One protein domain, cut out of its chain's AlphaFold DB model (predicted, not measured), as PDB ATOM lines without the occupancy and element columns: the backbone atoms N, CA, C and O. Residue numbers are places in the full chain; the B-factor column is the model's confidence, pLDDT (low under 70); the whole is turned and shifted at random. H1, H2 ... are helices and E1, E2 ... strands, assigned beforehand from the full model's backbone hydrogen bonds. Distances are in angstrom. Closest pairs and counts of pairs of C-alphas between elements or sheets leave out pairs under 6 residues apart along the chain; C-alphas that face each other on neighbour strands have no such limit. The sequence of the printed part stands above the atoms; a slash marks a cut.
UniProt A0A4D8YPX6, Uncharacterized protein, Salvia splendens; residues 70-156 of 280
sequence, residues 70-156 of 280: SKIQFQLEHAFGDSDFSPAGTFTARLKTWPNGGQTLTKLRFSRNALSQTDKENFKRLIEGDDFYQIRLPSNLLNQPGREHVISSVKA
ATOM      1  N   SER A  70       8.717 -36.542  26.882       77.75
ATOM      2  CA  SER A  70       9.700 -35.744  26.142       77.75
ATOM      3  C   SER A  70       9.429 -34.256  26.361       77.75
ATOM      4  O   SER A  70       8.452 -33.692  25.878       77.75
ATOM      5  N   LYS A  71      10.286 -33.581  27.125       84.88
ATOM      6  CA  LYS A  71      10.182 -32.135  27.325       84.88
ATOM      7  C   LYS A  71      10.576 -31.410  26.038       84.88
ATOM      8  O   LYS A  71      11.690 -31.574  25.553       84.88
ATOM      9  N   ILE A  72       9.695 -30.551  25.540       86.06
ATOM     10  CA  ILE A  72       9.953 -29.679  24.396       86.06
ATOM     11  C   ILE A  72      10.069 -28.221  24.841       86.06
ATOM     12  O   ILE A  72       9.370 -27.765  25.751       86.06
ATOM     13  N   GLN A  73      10.969 -27.484  24.197       88.38
ATOM     14  CA  GLN A  73      11.208 -26.072  24.453       88.38
ATOM     15  C   GLN A  73      11.277 -25.315  23.129       88.38
ATOM     16  O   GLN A  73      11.967 -25.742  22.208       88.38
ATOM     17  N   PHE A  74      10.578 -24.185  23.042       87.12
ATOM     18  CA  PHE A  74      10.603 -23.312  21.870       87.12
ATOM     19  C   PHE A  74      10.593 -21.843  22.283       87.12
ATOM     20  O   PHE A  74      10.101 -21.488  23.356       87.12
ATOM     21  N   GLN A  75      11.183 -20.988  21.453       89.06
ATOM     22  CA  GLN A  75      11.347 -19.570  21.763       89.06
ATOM     23  C   GLN A  75      10.168 -18.750  21.239       89.06
ATOM     24  O   GLN A  75       9.623 -19.029  20.173       89.06
ATOM     25  N   LEU A  76       9.785 -17.743  22.020       88.88
ATOM     26  CA  LEU A  76       8.929 -16.651  21.581       88.88
ATOM     27  C   LEU A  76       9.827 -15.538  21.077       88.88
ATOM     28  O   LEU A  76      10.694 -15.084  21.822       88.88
ATOM     29  N   GLU A  77       9.570 -15.052  19.875       90.75
ATOM     30  CA  GLU A  77      10.259 -13.886  19.336       90.75
ATOM     31  C   GLU A  77       9.277 -12.726  19.169       90.75
ATOM     32  O   GLU A  77       8.076 -12.935  18.971       90.75
ATOM     33  N   HIS A  78       9.776 -11.500  19.280       89.81
ATOM     34  CA  HIS A  78       9.005 -10.283  19.072       89.81
ATOM     35  C   HIS A  78       9.690  -9.339  18.100       89.81
ATOM     36  O   HIS A  78      10.901  -9.394  17.947       89.81
ATOM     37  N   ALA A  79       8.918  -8.450  17.496       91.50
ATOM     38  CA  ALA A  79       9.393  -7.322  16.718       91.50
ATOM     39  C   ALA A  79       8.569  -6.081  17.074       91.50
ATOM     40  O   ALA A  79       7.379  -6.165  17.401       91.50
ATOM     41  N   PHE A  80       9.221  -4.927  17.029       89.44
ATOM     42  CA  PHE A  80       8.599  -3.637  17.264       89.44
ATOM     43  C   PHE A  80       8.386  -2.957  15.909       89.44
ATOM     44  O   PHE A  80       9.346  -2.473  15.309       89.44
ATOM     45  N   GLY A  81       7.143  -2.928  15.418       84.19
ATOM     46  CA  GLY A  81       6.834  -2.386  14.095       84.19
ATOM     47  C   GLY A  81       7.467  -3.246  13.003       84.19
ATOM     48  O   GLY A  81       7.197  -4.446  12.939       84.19
ATOM     49  N   ASP A  82       8.343  -2.636  12.207       83.44
ATOM     50  CA  ASP A  82       9.078  -3.284  11.111       83.44
ATOM     51  C   ASP A  82      10.503  -3.712  11.506       83.44
ATOM     52  O   ASP A  82      11.351  -3.961  10.646       83.44
ATOM     53  N   SER A  83      10.812  -3.762  12.807       89.25
ATOM     54  CA  SER A  83      12.124  -4.213  13.273       89.25
ATOM     55  C   SER A  83      12.342  -5.708  13.032       89.25
ATOM     56  O   SER A  83      11.400  -6.496  12.935       89.25
ATOM     57  N   ASP A  84      13.607  -6.126  13.068       91.31
ATOM     58  CA  ASP A  84      13.936  -7.546  13.123       91.31
ATOM     59  C   ASP A  84      13.393  -8.198  14.398       91.31
ATOM     60  O   ASP A  84      13.225  -7.561  15.447       91.31
ATOM     61  N   PHE A  85      13.126  -9.498  14.295       90.88
ATOM     62  CA  PHE A  85      12.616 -10.288  15.401       90.88
ATOM     63  C   PHE A  85      13.733 -10.677  16.374       90.88
ATOM     64  O   PHE A  85      14.761 -11.222  15.972       90.88
ATOM     65  N   SER A  86      13.488 -10.461  17.663       91.56
ATOM     66  CA  SER A  86      14.398 -10.778  18.760       91.56
ATOM     67  C   SER A  86      13.731 -11.693  19.803       91.56
ATOM     68  O   SER A  86      12.503 -11.714  19.939       91.56
ATOM     69  N   PRO A  87      14.509 -12.492  20.553       90.69
ATOM     70  CA  PRO A  87      13.968 -13.448  21.516       90.69
ATOM     71  C   PRO A  87      13.356 -12.762  22.749       90.69
ATOM     72  O   PRO A  87      14.028 -12.113  23.551       90.69
ATOM     73  N   ALA A  88      12.059 -12.986  22.945       87.38
ATOM     74  CA  ALA A  88      11.215 -12.366  23.965       87.38
ATOM     75  C   ALA A  88      10.910 -13.276  25.163       87.38
ATOM     76  O   ALA A  88      10.441 -12.814  26.207       87.38
ATOM     77  N   GLY A  89      11.099 -14.584  25.010       88.50
ATOM     78  CA  GLY A  89      10.760 -15.565  26.030       88.50
ATOM     79  C   GLY A  89      10.870 -16.990  25.521       88.50
ATOM     80  O   GLY A  89      11.282 -17.252  24.395       88.50
ATOM     81  N   THR A  90      10.507 -17.938  26.372       89.31
ATOM     82  CA  THR A  90      10.583 -19.364  26.084       89.31
ATOM     83  C   THR A  90       9.343 -20.079  26.601       89.31
ATOM     84  O   THR A  90       8.940 -19.917  27.753       89.31
ATOM     85  N   PHE A  91       8.766 -20.921  25.755       87.56
ATOM     86  CA  PHE A  91       7.759 -21.896  26.127       87.56
ATOM     87  C   PHE A  91       8.409 -23.247  26.404       87.56
ATOM     88  O   PHE A  91       9.283 -23.705  25.672       87.56
ATOM     89  N   THR A  92       7.952 -23.901  27.464       87.44
ATOM     90  CA  THR A  92       8.295 -25.283  27.791       87.44
ATOM     91  C   THR A  92       7.008 -26.085  27.869       87.44
ATOM     92  O   THR A  92       6.057 -25.668  28.522       87.44
ATOM     93  N   ALA A  93       6.956 -27.222  27.192       87.19
ATOM     94  CA  ALA A  93       5.822 -28.128  27.234       87.19
ATOM     95  C   ALA A  93       6.311 -29.566  27.372       87.19
ATOM     96  O   ALA A  93       7.483 -29.878  27.169       87.19
ATOM     97  N   ARG A  94       5.398 -30.440  27.765       85.12
ATOM     98  CA  ARG A  94       5.632 -31.864  27.945       85.12
ATOM     99  C   ARG A  94       4.929 -32.632  26.841       85.12
ATOM    100  O   ARG A  94       3.708 -32.546  26.726       85.12
ATOM    101  N   LEU A  95       5.687 -33.318  26.000       86.50
ATOM    102  CA  LEU A  95       5.150 -34.110  24.909       86.50
ATOM    103  C   LEU A  95       4.703 -35.464  25.445       86.50
ATOM    104  O   LEU A  95       5.523 -36.300  25.822       86.50
ATOM    105  N   LYS A  96       3.390 -35.674  25.437       82.00
ATOM    106  CA  LYS A  96       2.783 -36.955  25.753       82.00
ATOM    107  C   LYS A  96       2.459 -37.682  24.454       82.00
ATOM    108  O   LYS A  96       1.611 -37.232  23.680       82.00
ATOM    109  N   THR A  97       3.110 -38.818  24.252       82.12
ATOM    110  CA  THR A  97       2.773 -39.758  23.183       82.12
ATOM    111  C   THR A  97       1.745 -40.749  23.712       82.12
ATOM    112  O   THR A  97       1.942 -41.379  24.751       82.12
ATOM    113  N   TRP A  98       0.619 -40.857  23.026       76.94
ATOM    114  CA  TRP A  98      -0.447 -41.792  23.344       76.94
ATOM    115  C   TRP A  98      -0.187 -43.156  22.681       76.94
ATOM    116  O   TRP A  98       0.482 -43.215  21.648       76.94
ATOM    117  N   PRO A  99      -0.746 -44.258  23.220       76.62
ATOM    118  CA  PRO A  99      -0.556 -45.604  22.665       76.62
ATOM    119  C   PRO A  99      -1.040 -45.763  21.214       76.62
ATOM    120  O   PRO A  99      -0.555 -46.624  20.492       76.62
ATOM    121  N   ASN A 100      -1.971 -44.913  20.774       80.00
ATOM    122  CA  ASN A 100      -2.477 -44.858  19.398       80.00
ATOM    123  C   ASN A 100      -1.551 -44.090  18.427       80.00
ATOM    124  O   ASN A 100      -1.950 -43.814  17.298       80.00
ATOM    125  N   GLY A 101      -0.347 -43.701  18.863       76.56
ATOM    126  CA  GLY A 101       0.626 -42.949  18.065       76.56
ATOM    127  C   GLY A 101       0.378 -41.438  18.009       76.56
ATOM    128  O   GLY A 101       1.182 -40.712  17.426       76.56
ATOM    129  N   GLY A 102      -0.695 -40.938  18.630       78.94
ATOM    130  CA  GLY A 102      -0.961 -39.507  18.727       78.94
ATOM    131  C   GLY A 102       0.035 -38.813  19.653       78.94
ATOM    132  O   GLY A 102       0.325 -39.298  20.743       78.94
ATOM    133  N   GLN A 103       0.537 -37.651  19.253       80.00
ATOM    134  CA  GLN A 103       1.416 -36.827  20.077       80.00
ATOM    135  C   GLN A 103       0.679 -35.552  20.486       80.00
ATOM    136  O   GLN A 103       0.183 -34.822  19.630       80.00
ATOM    137  N   THR A 104       0.600 -35.275  21.787       78.25
ATOM    138  CA  THR A 104      -0.001 -34.039  22.300       78.25
ATOM    139  C   THR A 104       0.939 -33.328  23.255       78.25
ATOM    140  O   THR A 104       1.651 -33.948  24.044       78.25
ATOM    141  N   LEU A 105       0.899 -32.002  23.236       80.38
ATOM    142  CA  LEU A 105       1.584 -31.190  24.228       80.38
ATOM    143  C   LEU A 105       0.720 -31.087  25.480       80.38
ATOM    144  O   LEU A 105      -0.485 -30.896  25.392       80.38
ATOM    145  N   THR A 106       1.337 -31.214  26.643       78.69
ATOM    146  CA  THR A 106       0.723 -31.078  27.964       78.69
ATOM    147  C   THR A 106       1.572 -30.133  28.815       78.69
ATOM    148  O   THR A 106       2.742 -29.895  28.511       78.69
ATOM    149  N   LYS A 107       1.000 -29.564  29.886       82.81
ATOM    150  CA  LYS A 107       1.718 -28.695  30.845       82.81
ATOM    151  C   LYS A 107       2.547 -27.585  30.172       82.81
ATOM    152  O   LYS A 107       3.730 -27.422  30.476       82.81
ATOM    153  N   LEU A 108       1.928 -26.826  29.268       82.38
ATOM    154  CA  LEU A 108       2.556 -25.650  28.669       82.38
ATOM    155  C   LEU A 108       2.868 -24.619  29.764       82.38
ATOM    156  O   LEU A 108       1.988 -24.216  30.521       82.38
ATOM    157  N   ARG A 109       4.124 -24.196  29.841       82.81
ATOM    158  CA  ARG A 109       4.613 -23.147  30.733       82.81
ATOM    159  C   ARG A 109       5.353 -22.114  29.909       82.81
ATOM    160  O   ARG A 109       6.219 -22.467  29.110       82.81
ATOM    161  N   PHE A 110       5.047 -20.848  30.136       85.69
ATOM    162  CA  PHE A 110       5.729 -19.732  29.501       85.69
ATOM    163  C   PHE A 110       6.627 -19.012  30.500       85.69
ATOM    164  O   PHE A 110       6.239 -18.783  31.642       85.69
ATOM    165  N   SER A 111       7.822 -18.651  30.047       85.31
ATOM    166  CA  SER A 111       8.765 -17.804  30.764       85.31
ATOM    167  C   SER A 111       9.138 -16.633  29.864       85.31
ATOM    168  O   SER A 111       9.608 -16.846  28.747       85.31
ATOM    169  N   ARG A 112       8.911 -15.396  30.315       82.62
ATOM    170  CA  ARG A 112       9.229 -14.187  29.541       82.62
ATOM    171  C   ARG A 112      10.554 -13.590  29.996       82.62
ATOM    172  O   ARG A 112      10.843 -13.565  31.190       82.62
ATOM    173  N   ASN A 113      11.313 -13.048  29.050       84.88
ATOM    174  CA  ASN A 113      12.505 -12.266  29.359       84.88
ATOM    175  C   ASN A 113      12.101 -10.868  29.855       84.88
ATOM    176  O   ASN A 113      11.096 -10.301  29.414       84.88
ATOM    177  N   ALA A 114      12.884 -10.300  30.774       83.12
ATOM    178  CA  ALA A 114      12.700  -8.913  31.185       83.12
ATOM    179  C   ALA A 114      12.984  -7.975  30.000       83.12
ATOM    180  O   ALA A 114      13.945  -8.186  29.264       83.12
ATOM    181  N   LEU A 115      12.156  -6.940  29.824       80.38
ATOM    182  CA  LEU A 115      12.372  -5.940  28.776       80.38
ATOM    183  C   LEU A 115      13.612  -5.109  29.099       80.38
ATOM    184  O   LEU A 115      13.708  -4.532  30.191       80.38
ATOM    185  N   SER A 116      14.528  -5.018  28.136       87.12
ATOM    186  CA  SER A 116      15.676  -4.126  28.237       87.12
ATOM    187  C   SER A 116      15.228  -2.662  28.196       87.12
ATOM    188  O   SER A 116      14.087  -2.337  27.854       87.12
ATOM    189  N   GLN A 117      16.121  -1.749  28.570       87.19
ATOM    190  CA  GLN A 117      15.828  -0.319  28.493       87.19
ATOM    191  C   GLN A 117      15.540   0.120  27.045       87.19
ATOM    192  O   GLN A 117      14.590   0.861  26.809       87.19
ATOM    193  N   THR A 118      16.280  -0.428  26.079       89.31
ATOM    194  CA  THR A 118      16.083  -0.192  24.645       89.31
ATOM    195  C   THR A 118      14.727  -0.705  24.157       89.31
ATOM    196  O   THR A 118      14.032  -0.004  23.427       89.31
ATOM    197  N   ASP A 119      14.289  -1.879  24.619       87.31
ATOM    198  CA  ASP A 119      12.975  -2.427  24.250       87.31
ATOM    199  C   ASP A 119      11.830  -1.534  24.732       87.31
ATOM    200  O   ASP A 119      10.827  -1.365  24.041       87.31
ATOM    201  N   LYS A 120      11.974  -0.933  25.919       85.56
ATOM    202  CA  LYS A 120      10.980   0.005  26.458       85.56
ATOM    203  C   LYS A 120      10.893   1.274  25.616       85.56
ATOM    204  O   LYS A 120       9.800   1.797  25.430       85.56
ATOM    205  N   GLU A 121      12.022   1.778  25.134       88.94
ATOM    206  CA  GLU A 121      12.074   2.955  24.259       88.94
ATOM    207  C   GLU A 121      11.467   2.653  22.889       88.94
ATOM    208  O   GLU A 121      10.627   3.417  22.419       88.94
ATOM    209  N   ASN A 122      11.787   1.499  22.299       88.50
ATOM    210  CA  ASN A 122      11.155   1.035  21.065       88.50
ATOM    211  C   ASN A 122       9.641   0.885  21.236       88.50
ATOM    212  O   ASN A 122       8.878   1.351  20.396       88.50
ATOM    213  N   PHE A 123       9.187   0.321  22.356       85.38
ATOM    214  CA  PHE A 123       7.761   0.196  22.643       85.38
ATOM    215  C   PHE A 123       7.065   1.556  22.803       85.38
ATOM    216  O   PHE A 123       5.947   1.724  22.329       85.38
ATOM    217  N   LYS A 124       7.719   2.553  23.418       85.50
ATOM    218  CA  LYS A 124       7.187   3.927  23.475       85.50
ATOM    219  C   LYS A 124       7.042   4.534  22.083       85.50
ATOM    220  O   LYS A 124       6.000   5.111  21.796       85.50
ATOM    221  N   ARG A 125       8.041   4.344  21.215       87.94
ATOM    222  CA  ARG A 125       7.980   4.800  19.820       87.94
ATOM    223  C   ARG A 125       6.827   4.159  19.056       87.94
ATOM    224  O   ARG A 125       6.196   4.854  18.273       87.94
ATOM    225  N   LEU A 126       6.513   2.886  19.315       85.00
ATOM    226  CA  LEU A 126       5.335   2.252  18.714       85.00
ATOM    227  C   LEU A 126       4.030   2.904  19.158       85.00
ATOM    228  O   LEU A 126       3.141   3.088  18.341       85.00
ATOM    229  N   ILE A 127       3.914   3.246  20.443       85.62
ATOM    230  CA  ILE A 127       2.713   3.911  20.964       85.62
ATOM    231  C   ILE A 127       2.573   5.310  20.349       85.62
ATOM    232  O   ILE A 127       1.473   5.709  19.987       85.62
ATOM    233  N   GLU A 128       3.674   6.056  20.221       86.56
ATOM    234  CA  GLU A 128       3.683   7.384  19.586       86.56
ATOM    235  C   GLU A 128       3.375   7.316  18.083       86.56
ATOM    236  O   GLU A 128       2.703   8.201  17.558       86.56
ATOM    237  N   GLY A 129       3.864   6.273  17.405       83.88
ATOM    238  CA  GLY A 129       3.665   6.021  15.978       83.88
ATOM    239  C   GLY A 129       2.367   5.294  15.621       83.88
ATOM    240  O   GLY A 129       2.118   5.083  14.439       83.88
ATOM    241  N   ASP A 130       1.541   4.920  16.607       84.12
ATOM    242  CA  ASP A 130       0.337   4.097  16.411       84.12
ATOM    243  C   ASP A 130       0.613   2.736  15.717       84.12
ATOM    244  O   ASP A 130      -0.258   2.154  15.061       84.12
ATOM    245  N   ASP A 131       1.823   2.200  15.899       85.38
ATOM    246  CA  ASP A 131       2.327   1.011  15.212       85.38
ATOM    247  C   ASP A 131       1.935  -0.314  15.898       85.38
ATOM    248  O   ASP A 131       1.403  -0.384  17.014       85.38
ATOM    249  N   PHE A 132       2.223  -1.424  15.214       85.00
ATOM    250  CA  PHE A 132       1.923  -2.770  15.693       85.00
ATOM    251  C   PHE A 132       3.128  -3.420  16.376       85.00
ATOM    252  O   PHE A 132       4.245  -3.446  15.863       85.00
ATOM    253  N   TYR A 133       2.876  -4.036  17.525       86.75
ATOM    254  CA  TYR A 133       3.786  -4.982  18.147       86.75
ATOM    255  C   TYR A 133       3.544  -6.374  17.567       86.75
ATOM    256  O   TYR A 133       2.438  -6.913  17.656       86.75
ATOM    257  N   GLN A 134       4.579  -6.966  16.983       87.25
ATOM    258  CA  GLN A 134       4.487  -8.277  16.358       87.25
ATOM    259  C   GLN A 134       5.176  -9.325  17.219       87.25
ATOM    260  O   GLN A 134       6.210  -9.085  17.841       87.25
ATOM    261  N   ILE A 135       4.612 -10.520  17.239       87.25
ATOM    262  CA  ILE A 135       5.206 -11.686  17.879       87.25
ATOM    263  C   ILE A 135       5.157 -12.859  16.924       87.25
ATOM    264  O   ILE A 135       4.225 -12.975  16.129       87.25
ATOM    265  N   ARG A 136       6.141 -13.747  17.018       86.25
ATOM    266  CA  ARG A 136       6.176 -14.952  16.198       86.25
ATOM    267  C   ARG A 136       6.559 -16.186  16.996       86.25
ATOM    268  O   ARG A 136       7.320 -16.118  17.963       86.25
ATOM    269  N   LEU A 137       5.997 -17.310  16.573       85.81
ATOM    270  CA  LEU A 137       6.223 -18.629  17.147       85.81
ATOM    271  C   LEU A 137       6.425 -19.656  16.037       85.81
ATOM    272  O   LEU A 137       5.775 -19.538  15.000       85.81
ATOM    273  N   PRO A 138       7.274 -20.674  16.233       83.50
ATOM    274  CA  PRO A 138       7.397 -21.763  15.270       83.50
ATOM    275  C   PRO A 138       6.061 -22.509  15.130       83.50
ATOM    276  O   PRO A 138       5.431 -22.847  16.134       83.50
ATOM    277  N   SER A 139       5.630 -22.764  13.892       74.81
ATOM    278  CA  SER A 139       4.363 -23.456  13.595       74.81
ATOM    279  C   SER A 139       4.427 -24.959  13.881       74.81
ATOM    280  O   SER A 139       3.430 -25.577  14.250       74.81
ATOM    281  N   ASN A 140       5.606 -25.569  13.736       73.25
ATOM    282  CA  ASN A 140       5.799 -26.991  13.974       73.25
ATOM    283  C   ASN A 140       6.772 -27.223  15.127       73.25
ATOM    284  O   ASN A 140       7.950 -26.876  15.059       73.25
ATOM    285  N   LEU A 141       6.251 -27.828  16.191       73.06
ATOM    286  CA  LEU A 141       7.018 -28.173  17.381       73.06
ATOM    287  C   LEU A 141       7.539 -29.618  17.325       73.06
ATOM    288  O   LEU A 141       8.580 -29.910  17.896       73.06
ATOM    289  N   LEU A 142       6.853 -30.524  16.623       69.19
ATOM    290  CA  LEU A 142       7.134 -31.965  16.682       69.19
ATOM    291  C   LEU A 142       8.126 -32.424  15.610       69.19
ATOM    292  O   LEU A 142       8.981 -33.259  15.885       69.19
ATOM    293  N   ASN A 143       8.055 -31.836  14.414       59.94
ATOM    294  CA  ASN A 143       8.971 -32.108  13.311       59.94
ATOM    295  C   ASN A 143       9.670 -30.800  12.918       59.94
ATOM    296  O   ASN A 143       9.113 -29.992  12.179       59.94
ATOM    297  N   GLN A 144      10.895 -30.571  13.396       62.56
ATOM    298  CA  GLN A 144      11.749 -29.528  12.813       62.56
ATOM    299  C   GLN A 144      12.317 -30.079  11.496       62.56
ATOM    300  O   GLN A 144      13.081 -31.045  11.536       62.56
ATOM    301  N   PRO A 145      11.901 -29.546  10.328       48.91
ATOM    302  CA  PRO A 145      12.589 -28.396   9.744       48.91
ATOM    303  C   PRO A 145      11.637 -27.525   8.899       48.91
ATOM    304  O   PRO A 145      11.587 -27.630   7.676       48.91
ATOM    305  N   GLY A 146      10.883 -26.637   9.541       54.38
ATOM    306  CA  GLY A 146      10.147 -25.577   8.854       54.38
ATOM    307  C   GLY A 146      10.574 -24.233   9.419       54.38
ATOM    308  O   GLY A 146      10.479 -24.027  10.623       54.38
ATOM    309  N   ARG A 147      11.011 -23.290   8.574       63.19
ATOM    310  CA  ARG A 147      11.149 -21.864   8.960       63.19
ATOM    311  C   ARG A 147       9.787 -21.169   9.040       63.19
ATOM    312  O   ARG A 147       9.691 -19.949   8.922       63.19
ATOM    313  N   GLU A 148       8.729 -21.951   9.172       74.56
ATOM    314  CA  GLU A 148       7.371 -21.466   9.223       74.56
ATOM    315  C   GLU A 148       7.103 -20.956  10.630       74.56
ATOM    316  O   GLU A 148       7.186 -21.683  11.623       74.56
ATOM    317  N   HIS A 149       6.827 -19.662  10.697       80.88
ATOM    318  CA  HIS A 149       6.474 -18.986  11.925       80.88
ATOM    319  C   HIS A 149       5.042 -18.491  11.793       80.88
ATOM    320  O   HIS A 149       4.665 -17.907  10.778       80.88
ATOM    321  N   VAL A 150       4.248 -18.705  12.833       80.31
ATOM    322  CA  VAL A 150       2.959 -18.043  12.990       80.31
ATOM    323  C   VAL A 150       3.232 -16.674  13.589       80.31
ATOM    324  O   VAL A 150       3.791 -16.583  14.682       80.31
ATOM    325  N   ILE A 151       2.857 -15.626  12.860       84.56
ATOM    326  CA  ILE A 151       3.012 -14.233  13.281       84.56
ATOM    327  C   ILE A 151       1.657 -13.719  13.763       84.56
ATOM    328  O   ILE A 151       0.633 -13.933  13.118       84.56
ATOM    329  N   SER A 152       1.657 -13.035  14.900       81.88
ATOM    330  CA  SER A 152       0.506 -12.309  15.423       81.88
ATOM    331  C   SER A 152       0.899 -10.855  15.631       81.88
ATOM    332  O   SER A 152       1.866 -10.570  16.335       81.88
ATOM    333  N   SER A 153       0.119  -9.941  15.061       83.25
ATOM    334  CA  SER A 153       0.325  -8.498  15.190       83.25
ATOM    335  C   SER A 153      -0.744  -7.914  16.102       83.25
ATOM    336  O   SER A 153      -1.937  -8.138  15.904       83.25
ATOM    337  N   VAL A 154      -0.320  -7.179  17.123       78.88
ATOM    338  CA  VAL A 154      -1.191  -6.534  18.104       78.88
ATOM    339  C   VAL A 154      -0.905  -5.046  18.059       78.88
ATOM    340  O   VAL A 154       0.251  -4.644  18.162       78.88
ATOM    341  N   LYS A 155      -1.940  -4.216  17.902       79.44
ATOM    342  CA  LYS A 155      -1.753  -2.765  17.946       79.44
ATOM    343  C   LYS A 155      -1.167  -2.384  19.308       79.44
ATOM    344  O   LYS A 155      -1.664  -2.862  20.333       79.44
ATOM    345  N   ALA A 156      -0.095  -1.592  19.323       71.56
ATOM    346  CA  ALA A 156       0.558  -1.154  20.550       71.56
ATOM    347  C   ALA A 156      -0.269  -0.052  21.227       71.56
ATOM    348  O   ALA A 156       0.154   1.087  21.371       71.56
TER     349      ALA A 156
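AT A GLANCE: This is residues 70 to 156 of the 280 residues of an uncharacterized protein of Salvia splendens (UniProt A0A4D8YPX6). A long, narrow antiparallel sheet of five strands is curled like part of a barrel, with the one helix, H1, at one of its ends. E1 runs through the middle of the sheet between two hairpin partners: the long E2 and E3 on one side, whose turn at residues 98 to 102 makes the far tip, and the shorter E4 and E5 on the other, beside the part of E1 nearer to H1. The printed part has 87 residues, with elements in the order E1 E2 E3 H1 E4 E5, the sheet order E3 - E2 - E1 - E4 - E5, and a class of mixed helices and strands. It is loose, with a radius of gyration of the C-alphas of 15.8 A, and a rod in outline, spanning 53 by 23 by 19 A.

HOW THE PARTS SIT: The strongly twisted sheet has as inner strands E1, residues 70 to 80, E2, residues 86 to 97, and E4, residues 132 to 138. Its edge strands are E3, residues 103 to 112, and E5, residues 149 to 155. E1, E2 and E3 form a meander, each strand the antiparallel neighbour of the one before. In the hairpin of E1 and E2, N 72 is 2.8 A from O 93, within hydrogen-bond range. E2 bends by 60 degrees at residue 89. E3 bends by 59 degrees at residue 107, and in its hairpin with E2, N 92 and O 109 are 2.8 A apart. E4 is antiparallel to E1 at 157 degrees between their directions, with N 79 and O 134 at 2.8 A. In the hairpin of E4 and E5, N 135 and O 152 are 2.9 A apart. E3 is apart from E4 and E5, and E2 is apart from E5. H1, residues 117 to 128, is on the sheet, with 17 pairs of C-alphas within 10 A. Its closest C-alphas to E1 are those of Asn 122 and Phe 80, 6.5 A apart; to E4, those of Leu 126 and Phe 132, 6.8 A. Every O i to N i+4 pair of H1 is within hydrogen-bond range.

IN THESE COORDINATES: E1 begins at C-alpha 70, (9.700, -35.744, 26.142), and is 33.3 A long from first to last C-alpha. E2 measures 31.5 A, E3 25.8 A, H1 16.9 A, E4 19.8 A and E5 19.2 A. H1 ends at C-alpha 128, (3.683, 7.384, 19.586), and E5 at C-alpha 155, (-1.753, -2.765, 17.946).

THE WHOLE: The C-alphas farthest apart are those of Pro 99 and Glu 128, at 53.2 A. The printed part, residues 70 to 156, has no cut. The link from E4 to E5 is short, with 10 residues, and the other links are tight. The mean pLDDT of the printed part is 82.6; residues 142 to 147, in the link from E4 to E5, are under 70.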